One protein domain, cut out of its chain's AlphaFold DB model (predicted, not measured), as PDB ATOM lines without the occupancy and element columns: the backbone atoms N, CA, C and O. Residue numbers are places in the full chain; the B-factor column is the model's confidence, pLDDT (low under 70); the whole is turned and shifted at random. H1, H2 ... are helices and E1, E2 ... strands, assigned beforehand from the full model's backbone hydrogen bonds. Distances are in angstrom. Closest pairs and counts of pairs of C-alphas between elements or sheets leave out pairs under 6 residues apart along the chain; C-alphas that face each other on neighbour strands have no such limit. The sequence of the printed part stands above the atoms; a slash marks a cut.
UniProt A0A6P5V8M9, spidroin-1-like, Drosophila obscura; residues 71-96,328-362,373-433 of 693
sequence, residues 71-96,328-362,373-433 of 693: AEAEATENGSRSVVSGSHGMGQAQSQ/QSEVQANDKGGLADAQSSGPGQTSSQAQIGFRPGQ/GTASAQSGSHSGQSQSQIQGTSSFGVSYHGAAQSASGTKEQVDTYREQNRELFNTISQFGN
ATOM      1  N   ALA A  71     -12.515 -43.664  14.565       87.88
ATOM      2  CA  ALA A  71     -13.237 -42.788  15.480       87.88
ATOM      3  C   ALA A  71     -13.882 -43.650  16.569       87.88
ATOM      4  O   ALA A  71     -14.637 -44.566  16.256       87.88
ATOM      5  N   GLU A  72     -13.584 -43.370  17.835       88.50
ATOM      6  CA  GLU A  72     -14.058 -44.135  18.992       88.50
ATOM      7  C   GLU A  72     -14.593 -43.194  20.067       88.50
ATOM      8  O   GLU A  72     -13.977 -42.173  20.372       88.50
ATOM      9  N   ALA A  73     -15.727 -43.550  20.666       88.12
ATOM     10  CA  ALA A  73     -16.315 -42.829  21.786       88.12
ATOM     11  C   ALA A  73     -16.801 -43.818  22.849       88.12
ATOM     12  O   ALA A  73     -17.606 -44.704  22.565       88.12
ATOM     13  N   GLU A  74     -16.320 -43.639  24.073       87.38
ATOM     14  CA  GLU A  74     -16.499 -44.534  25.213       87.38
ATOM     15  C   GLU A  74     -16.953 -43.716  26.430       87.38
ATOM     16  O   GLU A  74     -16.412 -42.643  26.699       87.38
ATOM     17  N   ALA A  75     -17.956 -44.195  27.164       84.62
ATOM     18  CA  ALA A  75     -18.410 -43.599  28.418       84.62
ATOM     19  C   ALA A  75     -18.570 -44.715  29.453       84.62
ATOM     20  O   ALA A  75     -19.304 -45.674  29.222       84.62
ATOM     21  N   THR A  76     -17.873 -44.591  30.579       80.69
ATOM     22  CA  THR A  76     -17.803 -45.601  31.647       80.69
ATOM     23  C   THR A  76     -18.224 -44.987  32.980       80.69
ATOM     24  O   THR A  76     -18.384 -43.775  33.071       80.69
ATOM     25  N   GLU A  77     -18.336 -45.785  34.046       71.38
ATOM     26  CA  GLU A  77     -18.497 -45.254  35.414       71.38
ATOM     27  C   GLU A  77     -17.328 -44.336  35.843       71.38
ATOM     28  O   GLU A  77     -17.489 -43.522  36.750       71.38
ATOM     29  N   ASN A  78     -16.176 -44.424  35.164       74.00
ATOM     30  CA  ASN A  78     -14.953 -43.679  35.470       74.00
ATOM     31  C   ASN A  78     -14.749 -42.409  34.618       74.00
ATOM     32  O   ASN A  78     -13.715 -41.760  34.766       74.00
ATOM     33  N   GLY A  79     -15.685 -42.046  33.732       82.25
ATOM     34  CA  GLY A  79     -15.584 -40.844  32.895       82.25
ATOM     35  C   GLY A  79     -15.870 -41.072  31.407       82.25
ATOM     36  O   GLY A  79     -16.341 -42.134  30.988       82.25
ATOM     37  N   SER A  80     -15.587 -40.046  30.603       87.12
ATOM     38  CA  SER A  80     -15.760 -40.033  29.145       87.12
ATOM     39  C   SER A  80     -14.409 -40.102  28.422       87.12
ATOM     40  O   SER A  80     -13.399 -39.592  28.907       87.12
ATOM     41  N   ARG A  81     -14.389 -40.728  27.241       88.94
ATOM     42  CA  ARG A  81     -13.246 -40.781  26.327       88.94
ATOM     43  C   ARG A  81     -13.709 -40.702  24.878       88.94
ATOM     44  O   ARG A  81     -14.686 -41.335  24.483       88.94
ATOM     45  N   SER A  82     -12.978 -39.952  24.068       90.38
ATOM     46  CA  SER A  82     -13.135 -39.905  22.616       90.38
ATOM     47  C   SER A  82     -11.769 -39.864  21.938       90.38
ATOM     48  O   SER A  82     -10.836 -39.254  22.459       90.38
ATOM     49  N   VAL A  83     -11.643 -40.546  20.801       90.50
ATOM     50  CA  VAL A  83     -10.420 -40.616  19.992       90.50
ATOM     51  C   VAL A  83     -10.795 -40.558  18.513       90.50
ATOM     52  O   VAL A  83     -11.736 -41.220  18.081       90.50
ATOM     53  N   VAL A  84     -10.042 -39.792  17.728       89.94
ATOM     54  CA  VAL A  84     -10.066 -39.794  16.261       89.94
ATOM     55  C   VAL A  84      -8.633 -39.947  15.758       89.94
ATOM     56  O   VAL A  84      -7.736 -39.282  16.273       89.94
ATOM     57  N   SER A  85      -8.404 -40.789  14.753       88.31
ATOM     58  CA  SER A  85      -7.089 -40.954  14.119       88.31
ATOM     59  C   SER A  85      -7.180 -41.188  12.612       88.31
ATOM     60  O   SER A  85      -8.155 -41.755  12.127       88.31
ATOM     61  N   GLY A  86      -6.154 -40.779  11.864       84.56
ATOM     62  CA  GLY A  86      -5.973 -41.131  10.451       84.56
ATOM     63  C   GLY A  86      -5.309 -40.034   9.615       84.56
ATOM     64  O   GLY A  86      -5.121 -38.912  10.083       84.56
ATOM     65  N   SER A  87      -4.971 -40.376   8.371       76.88
ATOM     66  CA  SER A  87      -4.314 -39.503   7.378       76.88
ATOM     67  C   SER A  87      -5.186 -39.135   6.176       76.88
ATOM     68  O   SER A  87      -4.900 -38.162   5.487       76.88
ATOM     69  N   HIS A  88      -6.258 -39.887   5.918       75.94
ATOM     70  CA  HIS A  88      -7.018 -39.788   4.669       75.94
ATOM     71  C   HIS A  88      -8.534 -39.640   4.863       75.94
ATOM     72  O   HIS A  88      -9.312 -40.012   3.990       75.94
ATOM     73  N   GLY A  89      -8.995 -39.075   5.978       74.88
ATOM     74  CA  GLY A  89     -10.429 -38.971   6.254       74.88
ATOM     75  C   GLY A  89     -10.807 -38.018   7.380       74.88
ATOM     76  O   GLY A  89      -9.965 -37.548   8.144       74.88
ATOM     77  N   MET A  90     -12.107 -37.742   7.494       80.94
ATOM     78  CA  MET A  90     -12.683 -36.965   8.595       80.94
ATOM     79  C   MET A  90     -13.350 -37.892   9.611       80.94
ATOM     80  O   MET A  90     -14.364 -38.524   9.316       80.94
ATOM     81  N   GLY A  91     -12.812 -37.922  10.829       83.38
ATOM     82  CA  GLY A  91     -13.451 -38.563  11.975       83.38
ATOM     83  C   GLY A  91     -14.130 -37.562  12.905       83.38
ATOM     84  O   GLY A  91     -13.682 -36.428  13.063       83.38
ATOM     85  N   GLN A  92     -15.204 -38.002  13.551       85.94
ATOM     86  CA  GLN A  92     -15.828 -37.322  14.679       85.94
ATOM     87  C   GLN A  92     -16.089 -38.340  15.783       85.94
ATOM     88  O   GLN A  92     -16.661 -39.400  15.534       85.94
ATOM     89  N   ALA A  93     -15.707 -38.000  17.010       85.00
ATOM     90  CA  ALA A  93     -16.027 -38.765  18.203       85.00
ATOM     91  C   ALA A  93     -16.475 -37.807  19.310       85.00
ATOM     92  O   ALA A  93     -15.875 -36.754  19.513       85.00
ATOM     93  N   GLN A  94     -17.552 -38.163  19.999       84.62
ATOM     94  CA  GLN A  94     -18.133 -37.409  21.101       84.62
ATOM     95  C   GLN A  94     -18.516 -38.386  22.204       84.62
ATOM     96  O   GLN A  94     -19.283 -39.320  21.967       84.62
ATOM     97  N   SER A  95     -18.012 -38.153  23.413       82.69
ATOM     98  CA  SER A  95     -18.429 -38.883  24.605       82.69
ATOM     99  C   SER A  95     -18.785 -37.911  25.719       82.69
ATOM    100  O   SER A  95     -17.991 -37.044  26.085       82.69
ATOM    101  N   GLN A  96     -19.993 -38.054  26.251       80.38
ATOM    102  CA  GLN A  96     -20.498 -37.301  27.389       80.38
ATOM    103  C   GLN A  96     -20.697 -38.262  28.556       80.38
ATOM    104  O   GLN A  96     -21.296 -39.326  28.394       80.38
ATOM    105  N   GLN A 328      -1.433 -16.768  31.740       94.75
ATOM    106  CA  GLN A 328      -0.156 -16.536  31.088       94.75
ATOM    107  C   GLN A 328      -0.054 -17.394  29.834       94.75
ATOM    108  O   GLN A 328      -0.488 -18.541  29.842       94.75
ATOM    109  N   SER A 329       0.534 -16.847  28.780       94.69
ATOM    110  CA  SER A 329       0.853 -17.557  27.548       94.69
ATOM    111  C   SER A 329       2.248 -17.154  27.095       94.69
ATOM    112  O   SER A 329       2.574 -15.967  27.097       94.69
ATOM    113  N   GLU A 330       3.059 -18.119  26.681       94.38
ATOM    114  CA  GLU A 330       4.388 -17.901  26.116       94.38
ATOM    115  C   GLU A 330       4.518 -18.725  24.830       94.38
ATOM    116  O   GLU A 330       4.243 -19.922  24.816       94.38
ATOM    117  N   VAL A 331       4.931 -18.081  23.741       92.50
ATOM    118  CA  VAL A 331       5.257 -18.717  22.463       92.50
ATOM    119  C   VAL A 331       6.709 -18.402  22.140       92.50
ATOM    120  O   VAL A 331       7.081 -17.233  22.061       92.50
ATOM    121  N   GLN A 332       7.525 -19.426  21.920       90.50
ATOM    122  CA  GLN A 332       8.868 -19.295  21.353       90.50
ATOM    123  C   GLN A 332       8.901 -20.054  20.027       90.50
ATOM    124  O   GLN A 332       8.507 -21.215  19.994       90.50
ATOM    125  N   ALA A 333       9.347 -19.428  18.938       88.69
ATOM    126  CA  ALA A 333       9.429 -20.062  17.624       88.69
ATOM    127  C   ALA A 333      10.620 -19.548  16.803       88.69
ATOM    128  O   ALA A 333      10.989 -18.379  16.900       88.69
ATOM    129  N   ASN A 334      11.196 -20.417  15.979       85.44
ATOM    130  CA  ASN A 334      12.255 -20.144  15.010       85.44
ATOM    131  C   ASN A 334      12.056 -21.016  13.749       85.44
ATOM    132  O   ASN A 334      10.994 -21.600  13.534       85.44
ATOM    133  N   ASP A 335      13.081 -21.094  12.906       81.00
ATOM    134  CA  ASP A 335      13.151 -21.925  11.700       81.00
ATOM    135  C   ASP A 335      13.028 -23.439  11.973       81.00
ATOM    136  O   ASP A 335      12.447 -24.171  11.169       81.00
ATOM    137  N   LYS A 336      13.538 -23.912  13.117       82.31
ATOM    138  CA  LYS A 336      13.561 -25.334  13.514       82.31
ATOM    139  C   LYS A 336      12.263 -25.817  14.165       82.31
ATOM    140  O   LYS A 336      12.059 -27.028  14.292       82.31
ATOM    141  N   GLY A 337      11.404 -24.903  14.610       84.06
ATOM    142  CA  GLY A 337      10.159 -25.218  15.301       84.06
ATOM    143  C   GLY A 337       9.737 -24.160  16.309       84.06
ATOM    144  O   GLY A 337      10.224 -23.035  16.309       84.06
ATOM    145  N   GLY A 338       8.807 -24.518  17.183       88.88
ATOM    146  CA  GLY A 338       8.397 -23.662  18.280       88.88
ATOM    147  C   GLY A 338       7.482 -24.352  19.275       88.88
ATOM    148  O   GLY A 338       6.914 -25.408  19.001       88.88
ATOM    149  N   LEU A 339       7.375 -23.738  20.446       91.00
ATOM    150  CA  LEU A 339       6.617 -24.194  21.596       91.00
ATOM    151  C   LEU A 339       5.692 -23.060  22.035       91.00
ATOM    152  O   LEU A 339       6.159 -21.956  22.315       91.00
ATOM    153  N   ALA A 340       4.396 -23.337  22.106       92.56
ATOM    154  CA  ALA A 340       3.421 -22.488  22.773       92.56
ATOM    155  C   ALA A 340       2.966 -23.180  24.064       92.56
ATOM    156  O   ALA A 340       2.505 -24.316  24.004       92.56
ATOM    157  N   ASP A 341       3.070 -22.503  25.206       91.88
ATOM    158  CA  ASP A 341       2.443 -22.885  26.478       91.88
ATOM    159  C   ASP A 341       1.449 -21.794  26.896       91.88
ATOM    160  O   ASP A 341       1.659 -20.604  26.649       91.88
ATOM    161  N   ALA A 342       0.344 -22.198  27.507       92.69
ATOM    162  CA  ALA A 342      -0.688 -21.321  28.031       92.69
ATOM    163  C   ALA A 342      -1.250 -21.917  29.321       92.69
ATOM    164  O   ALA A 342      -1.643 -23.079  29.362       92.69
ATOM    165  N   GLN A 343      -1.323 -21.124  30.381       92.31
ATOM    166  CA  GLN A 343      -1.783 -21.542  31.700       92.31
ATOM    167  C   GLN A 343      -2.789 -20.533  32.239       92.31
ATOM    168  O   GLN A 343      -2.675 -19.330  32.008       92.31
ATOM    169  N   SER A 344      -3.775 -21.021  32.982       91.19
ATOM    170  CA  SER A 344      -4.818 -20.188  33.579       91.19
ATOM    171  C   SER A 344      -5.194 -20.703  34.965       91.19
ATOM    172  O   SER A 344      -5.174 -21.909  35.222       91.19
ATOM    173  N   SER A 345      -5.546 -19.786  35.856       89.19
ATOM    174  CA  SER A 345      -6.172 -20.037  37.148       89.19
ATOM    175  C   SER A 345      -7.314 -19.043  37.359       89.19
ATOM    176  O   SER A 345      -7.265 -17.902  36.897       89.19
ATOM    177  N   GLY A 346      -8.364 -19.481  38.043       85.25
ATOM    178  CA  GLY A 346      -9.585 -18.711  38.229       85.25
ATOM    179  C   GLY A 346     -10.280 -18.999  39.560       85.25
ATOM    180  O   GLY A 346      -9.828 -19.836  40.352       85.25
ATOM    181  N   PRO A 347     -11.408 -18.316  39.821       76.56
ATOM    182  CA  PRO A 347     -12.165 -18.490  41.053       76.56
ATOM    183  C   PRO A 347     -12.668 -19.929  41.211       76.56
ATOM    184  O   PRO A 347     -12.829 -20.671  40.239       76.56
ATOM    185  N   GLY A 348     -12.916 -20.330  42.461       73.00
ATOM    186  CA  GLY A 348     -13.335 -21.697  42.781       73.00
ATOM    187  C   GLY A 348     -12.241 -22.746  42.560       73.00
ATOM    188  O   GLY A 348     -12.575 -23.886  42.256       73.00
ATOM    189  N   GLN A 349     -10.959 -22.360  42.672       77.19
ATOM    190  CA  GLN A 349      -9.801 -23.236  42.422       77.19
ATOM    191  C   GLN A 349      -9.877 -23.911  41.038       77.19
ATOM    192  O   GLN A 349      -9.541 -25.082  40.861       77.19
ATOM    193  N   THR A 350     -10.360 -23.168  40.040       84.50
ATOM    194  CA  THR A 350     -10.338 -23.602  38.643       84.50
ATOM    195  C   THR A 350      -8.956 -23.335  38.064       84.50
ATOM    196  O   THR A 350      -8.336 -22.309  38.348       84.50
ATOM    197  N   SER A 351      -8.439 -24.248  37.246       87.56
ATOM    198  CA  SER A 351      -7.202 -23.997  36.514       87.56
ATOM    199  C   SER A 351      -7.108 -24.797  35.221       87.56
ATOM    200  O   SER A 351      -7.845 -25.761  34.997       87.56
ATOM    201  N   SER A 352      -6.209 -24.381  34.338       90.44
ATOM    202  CA  SER A 352      -5.934 -25.049  33.068       90.44
ATOM    203  C   SER A 352      -4.480 -24.869  32.643       90.44
ATOM    204  O   SER A 352      -3.795 -23.945  33.086       90.44
ATOM    205  N   GLN A 353      -4.020 -25.760  31.773       91.62
ATOM    206  CA  GLN A 353      -2.774 -25.651  31.024       91.62
ATOM    207  C   GLN A 353      -2.992 -26.232  29.626       91.62
ATOM    208  O   GLN A 353      -3.653 -27.255  29.488       91.62
ATOM    209  N   ALA A 354      -2.423 -25.612  28.600       92.44
ATOM    210  CA  ALA A 354      -2.362 -26.131  27.246       92.44
ATOM    211  C   ALA A 354      -0.978 -25.851  26.666       92.44
ATOM    212  O   ALA A 354      -0.486 -24.733  26.772       92.44
ATOM    213  N   GLN A 355      -0.373 -26.850  26.037       93.75
ATOM    214  CA  GLN A 355       0.939 -26.735  25.419       93.75
ATOM    215  C   GLN A 355       0.937 -27.429  24.060       93.75
ATOM    216  O   GLN A 355       0.321 -28.483  23.899       93.75
ATOM    217  N   ILE A 356       1.629 -26.860  23.083       92.06
ATOM    218  CA  ILE A 356       1.806 -27.449  21.758       92.06
ATOM    219  C   ILE A 356       3.188 -27.097  21.204       92.06
ATOM    220  O   ILE A 356       3.567 -25.930  21.128       92.06
ATOM    221  N   GLY A 357       3.932 -28.131  20.821       92.00
ATOM    222  CA  GLY A 357       5.152 -28.037  20.034       92.00
ATOM    223  C   GLY A 357       4.852 -28.252  18.551       92.00
ATOM    224  O   GLY A 357       3.987 -29.054  18.191       92.00
ATOM    225  N   PHE A 358       5.577 -27.549  17.685       88.62
ATOM    226  CA  PHE A 358       5.504 -27.680  16.229       88.62
ATOM    227  C   PHE A 358       6.900 -27.617  15.592       88.62
ATOM    228  O   PHE A 358       7.783 -26.927  16.095       88.62
ATOM    229  N   ARG A 359       7.109 -28.335  14.481       85.94
ATOM    230  CA  ARG A 359       8.377 -28.395  13.728       85.94
ATOM    231  C   ARG A 359       8.153 -28.438  12.216       85.94
ATOM    232  O   ARG A 359       7.471 -29.351  11.755       85.94
ATOM    233  N   PRO A 360       8.747 -27.530  11.427       82.62
ATOM    234  CA  PRO A 360       8.824 -27.678   9.979       82.62
ATOM    235  C   PRO A 360       9.743 -28.832   9.551       82.62
ATOM    236  O   PRO A 360      10.814 -29.031  10.119       82.62
ATOM    237  N   GLY A 361       9.367 -29.534   8.481       66.44
ATOM    238  CA  GLY A 361      10.305 -30.161   7.544       66.44
ATOM    239  C   GLY A 361      11.120 -31.351   8.051       66.44
ATOM    240  O   GLY A 361      12.163 -31.637   7.469       66.44
ATOM    241  N   GLN A 362      10.684 -32.051   9.104       58.03
ATOM    242  CA  GLN A 362      11.441 -33.194   9.634       58.03
ATOM    243  C   GLN A 362      11.383 -34.429   8.705       58.03
ATOM    244  O   GLN A 362      12.347 -35.189   8.638       58.03
ATOM    245  N   GLY A 373      -3.177 -37.281  11.659       85.88
ATOM    246  CA  GLY A 373      -2.896 -37.215  13.086       85.88
ATOM    247  C   GLY A 373      -3.841 -38.028  13.950       85.88
ATOM    248  O   GLY A 373      -4.716 -38.743  13.462       85.88
ATOM    249  N   THR A 374      -3.661 -37.891  15.260       87.75
ATOM    250  CA  THR A 374      -4.565 -38.419  16.280       87.75
ATOM    251  C   THR A 374      -4.977 -37.301  17.225       87.75
ATOM    252  O   THR A 374      -4.114 -36.589  17.739       87.75
ATOM    253  N   ALA A 375      -6.273 -37.180  17.492       89.19
ATOM    254  CA  ALA A 375      -6.831 -36.303  18.510       89.19
ATOM    255  C   ALA A 375      -7.590 -37.145  19.541       89.19
ATOM    256  O   ALA A 375      -8.387 -38.008  19.171       89.19
ATOM    257  N   SER A 376      -7.370 -36.890  20.826       89.19
ATOM    258  CA  SER A 376      -8.107 -37.513  21.925       89.19
ATOM    259  C   SER A 376      -8.646 -36.459  22.888       89.19
ATOM    260  O   SER A 376      -8.084 -35.371  23.027       89.19
ATOM    261  N   ALA A 377      -9.749 -36.782  23.557       88.12
ATOM    262  CA  ALA A 377     -10.274 -36.015  24.680       88.12
ATOM    263  C   ALA A 377     -10.879 -36.958  25.724       88.12
ATOM    264  O   ALA A 377     -11.530 -37.945  25.367       88.12
ATOM    265  N   GLN A 378     -10.659 -36.663  27.002       85.69
ATOM    266  CA  GLN A 378     -11.083 -37.471  28.142       85.69
ATOM    267  C   GLN A 378     -11.606 -36.580  29.273       85.69
ATOM    268  O   GLN A 378     -11.035 -35.526  29.542       85.69
ATOM    269  N   SER A 379     -12.662 -37.014  29.964       84.31
ATOM    270  CA  SER A 379     -13.095 -36.424  31.236       84.31
ATOM    271  C   SER A 379     -12.795 -37.380  32.384       84.31
ATOM    272  O   SER A 379     -12.911 -38.596  32.225       84.31
ATOM    273  N   GLY A 380     -12.473 -36.838  33.557       74.88
ATOM    274  CA  GLY A 380     -12.336 -37.646  34.768       74.88
ATOM    275  C   GLY A 380     -13.676 -38.198  35.274       74.88
ATOM    276  O   GLY A 380     -14.753 -37.821  34.797       74.88
ATOM    277  N   SER A 381     -13.597 -39.047  36.299       62.00
ATOM    278  CA  SER A 381     -14.737 -39.477  37.124       62.00
ATOM    279  C   SER A 381     -15.202 -38.391  38.104       62.00
ATOM    280  O   SER A 381     -16.255 -38.521  38.729       62.00
ATOM    281  N   HIS A 382     -14.417 -37.323  38.267       63.91
ATOM    282  CA  HIS A 382     -14.719 -36.166  39.105       63.91
ATOM    283  C   HIS A 382     -15.055 -34.947  38.239       63.91
ATOM    284  O   HIS A 382     -14.479 -34.735  37.168       63.91
ATOM    285  N   SER A 383     -16.024 -34.149  38.690       64.19
ATOM    286  CA  SER A 383     -16.548 -33.013  37.932       64.19
ATOM    287  C   SER A 383     -15.483 -31.937  37.699       64.19
ATOM    288  O   SER A 383     -14.718 -31.577  38.590       64.19
ATOM    289  N   GLY A 384     -15.445 -31.408  36.474       71.38
ATOM    290  CA  GLY A 384     -14.516 -30.344  36.080       71.38
ATOM    291  C   GLY A 384     -13.096 -30.802  35.725       71.38
ATOM    292  O   GLY A 384     -12.277 -29.957  35.372       71.38
ATOM    293  N   GLN A 385     -12.802 -32.107  35.741       82.62
ATOM    294  CA  GLN A 385     -11.594 -32.650  35.112       82.62
ATOM    295  C   GLN A 385     -11.804 -32.915  33.617       82.62
ATOM    296  O   GLN A 385     -12.687 -33.689  33.239       82.62
ATOM    297  N   SER A 386     -10.946 -32.341  32.776       86.81
ATOM    298  CA  SER A 386     -10.892 -32.619  31.338       86.81
ATOM    299  C   SER A 386      -9.454 -32.597  30.830       86.81
ATOM    300  O   SER A 386      -8.624 -31.833  31.324       86.81
ATOM    301  N   GLN A 387      -9.167 -33.423  29.833       89.31
ATOM    302  CA  GLN A 387      -7.894 -33.489  29.130       89.31
ATOM    303  C   GLN A 387      -8.122 -33.689  27.634       89.31
ATOM    304  O   GLN A 387      -9.093 -34.323  27.221       89.31
ATOM    305  N   SER A 388      -7.201 -33.202  26.815       91.12
ATOM    306  CA  SER A 388      -7.124 -33.517  25.392       91.12
ATOM    307  C   SER A 388      -5.679 -33.577  24.919       91.12
ATOM    308  O   SER A 388      -4.795 -32.950  25.500       91.12
ATOM    309  N   GLN A 389      -5.432 -34.352  23.867       92.38
ATOM    310  CA  GLN A 389      -4.127 -34.474  23.221       92.38
ATOM    311  C   GLN A 389      -4.318 -34.427  21.707       92.38
ATOM    312  O   GLN A 389      -5.296 -34.959  21.181       92.38
ATOM    313  N   ILE A 390      -3.380 -33.803  21.002       90.94
ATOM    314  CA  ILE A 390      -3.302 -33.807  19.543       90.94
ATOM    315  C   ILE A 390      -1.863 -34.068  19.105       90.94
ATOM    316  O   ILE A 390      -0.920 -33.509  19.655       90.94
ATOM    317  N   GLN A 391      -1.694 -34.887  18.079       90.94
ATOM    318  CA  GLN A 391      -0.408 -35.097  17.420       90.94
ATOM    319  C   GLN A 391      -0.623 -35.393  15.941       90.94
ATOM    320  O   GLN A 391      -1.686 -35.896  15.569       90.94
ATOM    321  N   GLY A 392       0.359 -35.093  15.099       88.69
ATOM    322  CA  GLY A 392       0.271 -35.369  13.670       88.69
ATOM    323  C   GLY A 392       1.235 -34.555  12.820       88.69
ATOM    324  O   GLY A 392       2.145 -33.898  13.322       88.69
ATOM    325  N   THR A 393       0.997 -34.586  11.515       87.06
ATOM    326  CA  THR A 393       1.679 -33.780  10.507       87.06
ATOM    327  C   THR A 393       0.643 -33.040   9.670       87.06
ATOM    328  O   THR A 393      -0.390 -33.580   9.277       87.06
ATOM    329  N   SER A 394       0.887 -31.762   9.404       84.75
ATOM    330  CA  SER A 394       0.102 -31.008   8.424       84.75
ATOM    331  C   SER A 394       0.539 -31.364   7.000       84.75
ATOM    332  O   SER A 394       1.686 -31.746   6.769       84.75
ATOM    333  N   SER A 395      -0.335 -31.143   6.015       79.12
ATOM    334  CA  SER A 395      -0.009 -31.297   4.585       79.12
ATOM    335  C   SER A 395       1.092 -30.350   4.082       79.12
ATOM    336  O   SER A 395       1.573 -30.498   2.962       79.12
ATOM    337  N   PHE A 396       1.510 -29.386   4.910       80.81
ATOM    338  CA  PHE A 396       2.638 -28.486   4.671       80.81
ATOM    339  C   PHE A 396       3.960 -29.004   5.267       80.81
ATOM    340  O   PHE A 396       4.946 -28.273   5.288       80.81
ATOM    341  N   GLY A 397       3.990 -30.236   5.791       81.12
ATOM    342  CA  GLY A 397       5.185 -30.824   6.404       81.12
ATOM    343  C   GLY A 397       5.546 -30.233   7.769       81.12
ATOM    344  O   GLY A 397       6.684 -30.377   8.204       81.12
ATOM    345  N   VAL A 398       4.613 -29.551   8.446       85.44
ATOM    346  CA  VAL A 398       4.792 -29.130   9.846       85.44
ATOM    347  C   VAL A 398       4.207 -30.199  10.762       85.44
ATOM    348  O   VAL A 398       2.985 -30.387  10.778       85.44
ATOM    349  N   SER A 399       5.072 -30.880  11.508       88.50
ATOM    350  CA  SER A 399       4.726 -31.856  12.544       88.50
ATOM    351  C   SER A 399       4.325 -31.132  13.828       88.50
ATOM    352  O   SER A 399       4.920 -30.109  14.164       88.50
ATOM    353  N   TYR A 400       3.333 -31.640  14.557       89.50
ATOM    354  CA  TYR A 400       2.843 -31.045  15.801       89.50
ATOM    355  C   TYR A 400       2.537 -32.107  16.862       89.50
ATOM    356  O   TYR A 400       2.117 -33.220  16.545       89.50
ATOM    357  N   HIS A 401       2.711 -31.738  18.131       91.88
ATOM    358  CA  HIS A 401       2.360 -32.550  19.298       91.88
ATOM    359  C   HIS A 401       1.983 -31.618  20.453       91.88
ATOM    360  O   HIS A 401       2.722 -30.687  20.767       91.88
ATOM    361  N   GLY A 402       0.829 -31.830  21.079       93.31
ATOM    362  CA  GLY A 402       0.309 -30.940  22.109       93.31
ATOM    363  C   GLY A 402      -0.781 -31.570  22.965       93.31
ATOM    364  O   GLY A 402      -1.412 -32.551  22.580       93.31
ATOM    365  N   ALA A 403      -1.018 -30.980  24.129       92.69
ATOM    366  CA  ALA A 403      -2.042 -31.398  25.072       92.69
ATOM    367  C   ALA A 403      -2.656 -30.195  25.784       92.69
ATOM    368  O   ALA A 403      -2.022 -29.152  25.932       92.69
ATOM    369  N   ALA A 404      -3.878 -30.364  26.273       92.06
ATOM    370  CA  ALA A 404      -4.509 -29.449  27.206       92.06
ATOM    371  C   ALA A 404      -5.120 -30.221  28.376       92.06
ATOM    372  O   ALA A 404      -5.606 -31.337  28.218       92.06
ATOM    373  N   GLN A 405      -5.105 -29.613  29.555       90.50
ATOM    374  CA  GLN A 405      -5.736 -30.108  30.769       90.50
ATOM    375  C   GLN A 405      -6.468 -28.970  31.481       90.50
ATOM    376  O   GLN A 405      -5.992 -27.835  31.520       90.50
ATOM    377  N   SER A 406      -7.609 -29.282  32.084       88.69
ATOM    378  CA  SER A 406      -8.343 -28.390  32.981       88.69
ATOM    379  C   SER A 406      -8.849 -29.165  34.192       88.69
ATOM    380  O   SER A 406      -9.278 -30.313  34.059       88.69
ATOM    381  N   ALA A 407      -8.818 -28.533  35.362       86.38
ATOM    382  CA  ALA A 407      -9.273 -29.120  36.614       86.38
ATOM    383  C   ALA A 407      -9.929 -28.068  37.520       86.38
ATOM    384  O   ALA A 407      -9.526 -26.902  37.535       86.38
ATOM    385  N   SER A 408     -10.893 -28.516  38.321       84.31
ATOM    386  CA  SER A 408     -11.441 -27.804  39.479       84.31
ATOM    387  C   SER A 408     -11.472 -28.752  40.674       84.31
ATOM    388  O   SER A 408     -11.834 -29.914  40.506       84.31
ATOM    389  N   GLY A 409     -11.121 -28.274  41.864       79.69
ATOM    390  CA  GLY A 409     -11.059 -29.094  43.078       79.69
ATOM    391  C   GLY A 409     -10.587 -28.275  44.275       79.69
ATOM    392  O   GLY A 409     -10.777 -27.064  44.306       79.69
ATOM    393  N   THR A 410      -9.929 -28.893  45.252       80.38
ATOM    394  CA  THR A 410      -9.045 -28.143  46.161       80.38
ATOM    395  C   THR A 410      -7.735 -27.791  45.447       80.38
ATOM    396  O   THR A 410      -7.431 -28.342  44.384       80.38
ATOM    397  N   LYS A 411      -6.927 -26.891  46.024       77.25
ATOM    398  CA  LYS A 411      -5.615 -26.554  45.452       77.25
ATOM    399  C   LYS A 411      -4.731 -27.800  45.346       77.25
ATOM    400  O   LYS A 411      -4.115 -28.042  44.318       77.25
ATOM    401  N   GLU A 412      -4.737 -28.628  46.383       80.31
ATOM    402  CA  GLU A 412      -3.933 -29.845  46.498       80.31
ATOM    403  C   GLU A 412      -4.353 -30.888  45.452       80.31
ATOM    404  O   GLU A 412      -3.501 -31.560  44.874       80.31
ATOM    405  N   GLN A 413      -5.656 -30.990  45.155       77.44
ATOM    406  CA  GLN A 413      -6.165 -31.822  44.060       77.44
ATOM    407  C   GLN A 413      -5.682 -31.301  42.700       77.44
ATOM    408  O   GLN A 413      -5.147 -32.068  41.904       77.44
ATOM    409  N   VAL A 414      -5.814 -29.996  42.449       77.12
ATOM    410  CA  VAL A 414      -5.357 -29.339  41.214       77.12
ATOM    411  C   VAL A 414      -3.849 -29.500  40.994       77.12
ATOM    412  O   VAL A 414      -3.428 -29.832  39.883       77.12
ATOM    413  N   ASP A 415      -3.044 -29.316  42.037       80.44
ATOM    414  CA  ASP A 415      -1.591 -29.482  41.985       80.44
ATOM    415  C   ASP A 415      -1.216 -30.964  41.779       80.44
ATOM    416  O   ASP A 415      -0.373 -31.271  40.938       80.44
ATOM    417  N   THR A 416      -1.924 -31.905  42.423       82.31
ATOM    418  CA  THR A 416      -1.772 -33.354  42.172       82.31
ATOM    419  C   THR A 416      -2.083 -33.719  40.717       82.31
ATOM    420  O   THR A 416      -1.356 -34.508  40.112       82.31
ATOM    421  N   TYR A 417      -3.131 -33.141  40.119       78.44
ATOM    422  CA  TYR A 417      -3.462 -33.385  38.713       78.44
ATOM    423  C   TYR A 417      -2.431 -32.780  37.752       78.44
ATOM    424  O   TYR A 417      -2.139 -33.401  36.731       78.44
ATOM    425  N   ARG A 418      -1.819 -31.630  38.077       78.69
ATOM    426  CA  ARG A 418      -0.654 -31.132  37.321       78.69
ATOM    427  C   ARG A 418       0.515 -32.110  37.394       78.69
ATOM    428  O   ARG A 418       1.080 -32.442  36.355       78.69
ATOM    429  N   GLU A 419       0.839 -32.594  38.591       82.06
ATOM    430  CA  GLU A 419       1.962 -33.507  38.824       82.06
ATOM    431  C   GLU A 419       1.814 -34.813  38.028       82.06
ATOM    432  O   GLU A 419       2.721 -35.193  37.290       82.06
ATOM    433  N   GLN A 420       0.630 -35.438  38.078       81.44
ATOM    434  CA  GLN A 420       0.298 -36.660  37.326       81.44
ATOM    435  C   GLN A 420       0.486 -36.535  35.807       81.44
ATOM    436  O   GLN A 420       0.647 -37.544  35.128       81.44
ATOM    437  N   ASN A 421       0.453 -35.314  35.268       79.75
ATOM    438  CA  ASN A 421       0.557 -35.053  33.835       79.75
ATOM    439  C   ASN A 421       1.870 -34.361  33.446       79.75
ATOM    440  O   ASN A 421       2.070 -34.072  32.268       79.75
ATOM    441  N   ARG A 422       2.796 -34.136  34.391       81.94
ATOM    442  CA  ARG A 422       4.090 -33.479  34.135       81.94
ATOM    443  C   ARG A 422       4.849 -34.141  32.976       81.94
ATOM    444  O   ARG A 422       5.391 -33.443  32.127       81.94
ATOM    445  N   GLU A 423       4.832 -35.471  32.887       82.25
ATOM    446  CA  GLU A 423       5.497 -36.226  31.812       82.25
ATOM    447  C   GLU A 423       4.924 -35.937  30.408       82.25
ATOM    448  O   GLU A 423       5.675 -35.853  29.434       82.25
ATOM    449  N   LEU A 424       3.613 -35.700  30.292       82.44
ATOM    450  CA  LEU A 424       2.956 -35.357  29.025       82.44
ATOM    451  C   LEU A 424       3.417 -33.985  28.504       82.44
ATOM    452  O   LEU A 424       3.717 -33.834  27.323       82.44
ATOM    453  N   PHE A 425       3.544 -32.999  29.392       82.50
ATOM    454  CA  PHE A 425       4.045 -31.664  29.042       82.50
ATOM    455  C   PHE A 425       5.576 -31.650  28.842       82.50
ATOM    456  O   PHE A 425       6.099 -30.964  27.960       82.50
ATOM    457  N   ASN A 426       6.311 -32.513  29.549       81.69
ATOM    458  CA  ASN A 426       7.734 -32.733  29.284       81.69
ATOM    459  C   ASN A 426       7.977 -33.300  27.870       81.69
ATOM    460  O   ASN A 426       8.871 -32.816  27.177       81.69
ATOM    461  N   THR A 427       7.181 -34.273  27.402       78.69
ATOM    462  CA  THR A 427       7.349 -34.839  26.044       78.69
ATOM    463  C   THR A 427       6.940 -33.872  24.927       78.69
ATOM    464  O   THR A 427       7.559 -33.895  23.868       78.69
ATOM    465  N   ILE A 428       5.983 -32.964  25.162       80.50
ATOM    466  CA  ILE A 428       5.690 -31.841  24.248       80.50
ATOM    467  C   ILE A 428       6.888 -30.885  24.153       80.50
ATOM    468  O   ILE A 428       7.310 -30.524  23.057       80.50
ATOM    469  N   SER A 429       7.479 -30.522  25.293       69.12
ATOM    470  CA  SER A 429       8.647 -29.628  25.354       69.12
ATOM    471  C   SER A 429       9.893 -30.244  24.683       69.12
ATOM    472  O   SER A 429      10.692 -29.547  24.058       69.12
ATOM    473  N   GLN A 430      10.029 -31.573  24.761       69.56
ATOM    474  CA  GLN A 430      11.095 -32.370  24.141       69.56
ATOM    475  C   GLN A 430      10.716 -32.946  22.762       69.56
ATOM    476  O   GLN A 430      11.424 -33.811  22.250       69.56
ATOM    477  N   PHE A 431       9.606 -32.516  22.151       65.25
ATOM    478  CA  PHE A 431       9.060 -33.131  20.935       65.25
ATOM    479  C   PHE A 431      10.075 -33.123  19.783       65.25
ATOM    480  O   PHE A 431      10.360 -32.067  19.230       65.25
ATOM    481  N   GLY A 432      10.608 -34.289  19.397       53.03
ATOM    482  CA  GLY A 432      11.609 -34.473  18.332       53.03
ATOM    483  C   GLY A 432      13.051 -34.634  18.850       53.03
ATOM    484  O   GLY A 432      13.458 -33.953  19.783       53.03
ATOM    485  N   ASN A 433      13.810 -35.548  18.223       50.19
ATOM    486  CA  ASN A 433      15.041 -36.163  18.753       50.19
ATOM    487  C   ASN A 433      16.040 -35.247  19.492       50.19
ATOM    488  O   ASN A 433      16.345 -34.126  19.081       50.19
TER     489      ASN A 433
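What this domain is: This is residues 71 to 96, 328 to 362 and 373 to 433 of the 693 residues of the protein "spidroin-1-like" of Drosophila obscura (UniProt A0A6P5V8M9). One broad sheet of eight antiparallel strands makes a slab, with two short helices, H1 and H2, following one another over one of its faces above E9 and E6. At the E1 and E2 side the strand E3 folds back over the opposite face, and the rest of that face is bare. The printed part has 122 residues, with nine named strands E1 to E9 followed by H1 and H2; the sheet's order is E1, E2, E7, E8, E9, E6, E5, E4. The class is mostly strand, and the whole is compact, with a radius of gyration of the C-alphas of 15.6 A and spans of 43 by 32 by 22 A.

Where its parts are: Find C-alpha 71 at (-13.237, -42.788, 15.480), where E1, residues 71 to 76, begins. E2 is residues 79 to 86 and E3 residues 89 to 96. After a cut, look for E4 at 328 to 334, E5 at 337 to 346, 30.9 A long, and E6 at 350 to 360, 34.7 A. Then come E7 at 373 to 379, E8 at 386 to 393, and E9, 33.8 A, from C-alpha 398 at (4.792, -29.130, 9.846) to 408. H1 is residues 411 to 420, 14.3 A; H2, residues 422 to 429, ends at C-alpha 429, (8.647, -29.628, 25.354).

How they stand to each other: Start at inner strands E9 and E6, antiparallel at 175 degrees, where N 355 and O 403 are 2.8 A apart, within hydrogen-bond range. E7, E8 and E9 form a meander, each strand the antiparallel neighbour of the one before, as do E4, E5 and E6; look for N 388 and O 404 at 2.8 A, and N 340 and O 356 at 2.9 A. E2 and E7 are antiparallel neighbours at 175 degrees, with N 82 and O 377 within hydrogen-bond range at 2.8 A. The edge strands are E1 and E4. E3 pairs with no named strand; its closest C-alphas to E2 are those of Ser 95 and Ser 80, 5.4 A. H2 is on the sheet at a height of 8.8 A, over E6 and, only just, E9, with 3 C-alphas on it; the C-alphas of Ile 428 and Gly 357 are closest to E6, 5.7 A. H1 is on the same face, at a height of 9.2 A, and meets H2 only through their link. In both helices every O i to N i+4 pair is within hydrogen-bond range.

The domain as a whole: The two farthest C-alphas, those of Glu 77 and Asp 335, are 45.9 A apart. Residues 97 to 327 are not printed, a gap of 29.3 A between C-alphas 96 and 328; residues 363 to 372 leave 15.3 A between C-alphas 362 and 373. Of the links that are printed whole, none is long. Mean pLDDT of the printed part is 83.4; residues 361 to 362, 381 to 383 and 429 to 433 are under 70.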